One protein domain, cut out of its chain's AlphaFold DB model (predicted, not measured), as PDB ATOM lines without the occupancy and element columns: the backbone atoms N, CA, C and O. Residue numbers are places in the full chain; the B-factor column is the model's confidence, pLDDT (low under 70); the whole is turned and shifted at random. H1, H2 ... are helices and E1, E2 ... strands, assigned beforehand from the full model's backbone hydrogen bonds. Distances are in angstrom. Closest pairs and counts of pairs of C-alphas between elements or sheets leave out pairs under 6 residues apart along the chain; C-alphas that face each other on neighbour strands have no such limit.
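AT A GLANCE: This is residues 3 to 44 of the 50 residues of an uncharacterized protein of Streptococcus intermedius B196 (UniProt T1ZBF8). A thin antiparallel hairpin of two short strands, E1 and E2, has its loop at one end of a rod and two short helices, H1 and H2, at the other. The printed part has 42 residues, under half in named elements, ordered H1, E1, E2, H2; the class is mixed. It is only just loose, close to extended, with radius of gyration of the C-alphas 13.3 A and spans 41 by 16 by 16 A.

HOW THE PARTS SIT: E1, residues 15 to 18, and E2, residues 29 to 32, form a hairpin, their directions at 151 degrees; N 30 and O 17, 2.8 A apart, are within hydrogen-bond range. H1, residues 9 to 12, and H2, residues 37 to 42, are close but not clearly touching: their closest C-alphas, Leu 11 and Tyr 40, are 7.8 A apart. In H2 every O i to N i+4 pair is within range; H1 is too short for one.

IN THESE COORDINATES: E1 measures 10.5 A, E2 10.1 A. C-alpha 9 is at (98.920, 66.229, 94.096), C-alpha 42 at (89.081, 52.631, 96.552).

THE WHOLE: The farthest C-alphas, Lys 3 and Gly 24, are 40.9 A apart. The printed part has no cut, no long link and no residue under pLDDT 70.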
ATOM      1  N   LYS A   3      98.571  55.252 103.583       84.56
ATOM      2  CA  LYS A   3      98.771  53.791 103.440       84.56
ATOM      3  C   LYS A   3      99.331  53.383 102.066       84.56
ATOM      4  O   LYS A   3     100.017  52.377 101.974       84.56
ATOM      5  N   TRP A   4      99.036  54.158 101.026       83.38
ATOM      6  CA  TRP A   4      99.467  53.913  99.645       83.38
ATOM      7  C   TRP A   4     100.606  54.845  99.217       83.38
ATOM      8  O   TRP A   4     100.930  54.899  98.040       83.38
ATOM      9  N   ASN A   5     101.186  55.599 100.162       86.75
ATOM     10  CA  ASN A   5     102.200  56.624  99.911       86.75
ATOM     11  C   ASN A   5     101.805  57.642  98.817       86.75
ATOM     12  O   ASN A   5     102.662  58.141  98.098       86.75
ATOM     13  N   LEU A   6     100.506  57.935  98.701       87.50
ATOM     14  CA  LEU A   6      99.964  58.915  97.759       87.50
ATOM     15  C   LEU A   6      99.742  60.256  98.455       87.50
ATOM     16  O   LEU A   6      99.224  60.301  99.581       87.50
ATOM     17  N   SER A   7     100.086  61.332  97.759       90.38
ATOM     18  CA  SER A   7      99.723  62.706  98.091       90.38
ATOM     19  C   SER A   7      98.437  63.132  97.374       90.38
ATOM     20  O   SER A   7      97.908  62.420  96.522       90.38
ATOM     21  N   PHE A   8      97.905  64.298  97.743       87.75
ATOM     22  CA  PHE A   8      96.789  64.895  97.010       87.75
ATOM     23  C   PHE A   8      97.201  65.279  95.583       87.75
ATOM     24  O   PHE A   8      96.438  65.040  94.653       87.75
ATOM     25  N   ASP A   9      98.412  65.809  95.405       89.56
ATOM     26  CA  ASP A   9      98.920  66.229  94.096       89.56
ATOM     27  C   ASP A   9      99.033  65.055  93.113       89.56
ATOM     28  O   ASP A   9      98.724  65.213  91.931       89.56
ATOM     29  N   ASP A  10      99.369  63.856  93.608       88.06
ATOM     30  CA  ASP A  10      99.406  62.623  92.802       88.06
ATOM     31  C   ASP A  10      98.027  62.236  92.239       88.06
ATOM     32  O   ASP A  10      97.936  61.543  91.225       88.06
ATOM     33  N   LEU A  11      96.948  62.674  92.898       90.81
ATOM     34  CA  LEU A  11      95.568  62.351  92.533       90.81
ATOM     35  C   LEU A  11      94.873  63.485  91.773       90.81
ATOM     36  O   LEU A  11      94.063  63.239  90.882       90.81
ATOM     37  N   ALA A  12      95.166  64.732  92.130       89.81
ATOM     38  CA  ALA A  12      94.483  65.906  91.599       89.81
ATOM     39  C   ALA A  12      95.029  66.357  90.237       89.81
ATOM     40  O   ALA A  12      94.333  67.052  89.497       89.81
ATOM     41  N   ASN A  13      96.253  65.959  89.880       90.62
ATOM     42  CA  ASN A  13      96.896  66.361  88.630       90.62
ATOM     43  C   ASN A  13      96.474  65.478  87.442       90.62
ATOM     44  O   ASN A  13      97.295  64.801  86.814       90.62
ATOM     45  N   ILE A  14      95.171  65.468  87.147       92.56
ATOM     46  CA  ILE A  14      94.616  64.776  85.981       92.56
ATOM     47  C   ILE A  14      94.982  65.566  84.726       92.56
ATOM     48  O   ILE A  14      94.670  66.751  84.599       92.56
ATOM     49  N   ARG A  15      95.627  64.892  83.774       94.12
ATOM     50  CA  ARG A  15      95.990  65.476  82.479       94.12
ATOM     51  C   ARG A  15      94.959  65.101  81.432       94.12
ATOM     52  O   ARG A  15      94.407  64.007  81.476       94.12
ATOM     53  N   GLN A  16      94.751  65.978  80.462       95.88
ATOM     54  CA  GLN A  16      93.872  65.740  79.324       95.88
ATOM     55  C   GLN A  16      94.611  66.084  78.030       95.88
ATOM     56  O   GLN A  16      95.359  67.060  77.986       95.88
ATOM     57  N   GLY A  17      94.406  65.291  76.980       96.12
ATOM     58  CA  GLY A  17      95.027  65.521  75.678       96.12
ATOM     59  C   GLY A  17      94.431  64.664  74.567       96.12
ATOM     60  O   GLY A  17      93.574  63.816  74.806       96.12
ATOM     61  N   GLU A  18      94.883  64.895  73.338       96.06
ATOM     62  CA  GLU A  18      94.493  64.094  72.178       96.06
ATOM     63  C   GLU A  18      95.328  62.805  72.092       96.06
ATOM     64  O   GLU A  18      96.542  62.811  72.308       96.06
ATOM     65  N   ILE A  19      94.679  61.693  71.745       94.25
ATOM     66  CA  ILE A  19      95.338  60.423  71.434       94.25
ATOM     67  C   ILE A  19      95.926  60.515  70.029       94.25
ATOM     68  O   ILE A  19      95.198  60.564  69.033       94.25
ATOM     69  N   VAL A  20      97.253  60.472  69.943       94.56
ATOM     70  CA  VAL A  20      97.958  60.373  68.662       94.56
ATOM     71  C   VAL A  20      97.569  59.087  67.924       94.56
ATOM     72  O   VAL A  20      97.340  58.047  68.541       94.56
ATOM     73  N   LYS A  21      97.496  59.136  66.590       95.00
ATOM     74  CA  LYS A  21      97.171  57.952  65.787       95.00
ATOM     75  C   LYS A  21      98.283  56.907  65.874       95.00
ATOM     76  O   LYS A  21      99.368  57.106  65.332       95.00
ATOM     77  N   VAL A  22      97.979  55.777  66.503       91.94
ATOM     78  CA  VAL A  22      98.830  54.583  66.594       91.94
ATOM     79  C   VAL A  22      97.991  53.349  66.272       91.94
ATOM     80  O   VAL A  22      96.779  53.353  66.452       91.94
ATOM     81  N   PHE A  23      98.604  52.293  65.730       92.69
ATOM     82  CA  PHE A  23      97.884  51.067  65.334       92.69
ATOM     83  C   PHE A  23      96.685  51.310  64.383       92.69
ATOM     84  O   PHE A  23      95.717  50.556  64.381       92.69
ATOM     85  N   GLY A  24      96.736  52.375  63.574       93.25
ATOM     86  CA  GLY A  24      95.674  52.742  62.629       93.25
ATOM     87  C   GLY A  24      94.457  53.456  63.239       93.25
ATOM     88  O   GLY A  24      93.520  53.753  62.503       93.25
ATOM     89  N   GLN A  25      94.458  53.764  64.542       90.00
ATOM     90  CA  GLN A  25      93.348  54.424  65.246       90.00
ATOM     91  C   GLN A  25      93.854  55.561  66.152       90.00
ATOM     92  O   GLN A  25      95.008  55.571  66.566       90.00
ATOM     93  N   GLY A  26      93.015  56.560  66.437       93.62
ATOM     94  CA  GLY A  26      93.377  57.709  67.276       93.62
ATOM     95  C   GLY A  26      92.366  58.851  67.173       93.62
ATOM     96  O   GLY A  26      91.224  58.617  66.784       93.62
ATOM     97  N   CYS A  27      92.794  60.076  67.499       93.69
ATOM     98  CA  CYS A  27      91.982  61.308  67.547       93.69
ATOM     99  C   CYS A  27      90.902  61.353  68.641       93.69
ATOM    100  O   CYS A  27      90.084  62.270  68.672       93.69
ATOM    101  N   GLY A  28      90.893  60.384  69.557       94.88
ATOM    102  CA  GLY A  28      90.092  60.476  70.776       94.88
ATOM    103  C   GLY A  28      90.686  61.484  71.760       94.88
ATOM    104  O   GLY A  28      91.870  61.806  71.702       94.88
ATOM    105  N   THR A  29      89.873  61.955  72.703       96.25
ATOM    106  CA  THR A  29      90.373  62.665  73.887       96.25
ATOM    107  C   THR A  29      90.686  61.648  74.980       96.25
ATOM    108  O   THR A  29      89.833  60.832  75.322       96.25
ATOM    109  N   GLN A  30      91.892  61.703  75.537       95.12
ATOM    110  CA  GLN A  30      92.325  60.891  76.668       95.12
ATOM    111  C   GLN A  30      92.461  61.752  77.919       95.12
ATOM    112  O   GLN A  30      92.952  62.880  77.865       95.12
ATOM    113  N   ILE A  31      92.080  61.168  79.053       95.25
ATOM    114  CA  ILE A  31      92.473  61.634  80.380       95.25
ATOM    115  C   ILE A  31      93.518  60.679  80.957       95.25
ATOM    116  O   ILE A  31      93.449  59.466  80.749       95.25
ATOM    117  N   GLN A  32      94.506  61.219  81.658       94.88
ATOM    118  CA  GLN A  32      95.554  60.455  82.318       94.88
ATOM    119  C   GLN A  32      95.569  60.801  83.802       94.88
ATOM    120  O   GLN A  32      95.754  61.957  84.184       94.88
ATOM    121  N   PHE A  33      95.400  59.771  84.625       94.88
ATOM    122  CA  PHE A  33      95.520  59.857  86.073       94.88
ATOM    123  C   PHE A  33      96.993  59.850  86.498       94.88
ATOM    124  O   PHE A  33      97.831  59.228  85.842       94.88
ATOM    125  N   GLY A  34      97.310  60.528  87.605       91.75
ATOM    126  CA  GLY A  34      98.673  60.579  88.153       91.75
ATOM    127  C   GLY A  34      99.110  59.294  88.869       91.75
ATOM    128  O   GLY A  34     100.289  59.113  89.159       91.75
ATOM    129  N   SER A  35      98.177  58.369  89.106       91.94
ATOM    130  CA  SER A  35      98.405  57.077  89.758       91.94
ATOM    131  C   SER A  35      97.491  55.999  89.168       91.94
ATOM    132  O   SER A  35      96.665  56.278  88.299       91.94
ATOM    133  N   ASN A  36      97.594  54.764  89.668       92.25
ATOM    134  CA  ASN A  36      96.725  53.661  89.246       92.25
ATOM    135  C   ASN A  36      95.239  53.951  89.517       92.25
ATOM    136  O   ASN A  36      94.899  54.509  90.563       92.25
ATOM    137  N   LEU A  37      94.373  53.500  88.599       92.88
ATOM    138  CA  LEU A  37      92.917  53.690  88.644       92.88
ATOM    139  C   LEU A  37      92.282  53.092  89.909       92.88
ATOM    140  O   LEU A  37      91.413  53.716  90.510       92.88
ATOM    141  N   GLU A  38      92.799  51.944  90.355       93.00
ATOM    142  CA  GLU A  38      92.355  51.231  91.562       93.00
ATOM    143  C   GLU A  38      92.302  52.153  92.794       93.00
ATOM    144  O   GLU A  38      91.380  52.077  93.603       93.00
ATOM    145  N   TYR A  39      93.245  53.091  92.932       92.88
ATOM    146  CA  TYR A  39      93.241  54.016  94.065       92.88
ATOM    147  C   TYR A  39      92.089  55.016  94.011       92.88
ATOM    148  O   TYR A  39      91.541  55.360  95.055       92.88
ATOM    149  N   TYR A  40      91.698  55.467  92.821       93.12
ATOM    150  CA  TYR A  40      90.563  56.374  92.653       93.12
ATOM    151  C   TYR A  40      89.238  55.664  92.936       93.12
ATOM    152  O   TYR A  40      88.332  56.276  93.496       93.12
ATOM    153  N   GLU A  41      89.141  54.373  92.618       93.94
ATOM    154  CA  GLU A  41      87.987  53.533  92.957       93.94
ATOM    155  C   GLU A  41      87.903  53.276  94.466       93.94
ATOM    156  O   GLU A  41      86.870  53.534  95.081       93.94
ATOM    157  N   ILE A  42      89.011  52.859  95.096       93.25
ATOM    158  CA  ILE A  42      89.081  52.631  96.552       93.25
ATOM    159  C   ILE A  42      88.762  53.914  97.335       93.25
ATOM    160  O   ILE A  42      88.156  53.855  98.405       93.25
ATOM    161  N   LEU A  43      89.176  55.077  96.824       91.56
ATOM    162  CA  LEU A  43      88.888  56.384  97.423       91.56
ATOM    163  C   LEU A  43      87.475  56.905  97.107       91.56
ATOM    164  O   LEU A  43      87.076  57.921  97.673       91.56
ATOM    165  N   GLY A  44      86.718  56.226  96.242       92.88
ATOM    166  CA  GLY A  44      85.349  56.592  95.874       92.88
ATOM    167  C   GLY A  44      85.236  57.749  94.877       92.88
ATOM    168  O   GLY A  44      84.145  58.287  94.694       92.88
TER     169      GLY A  44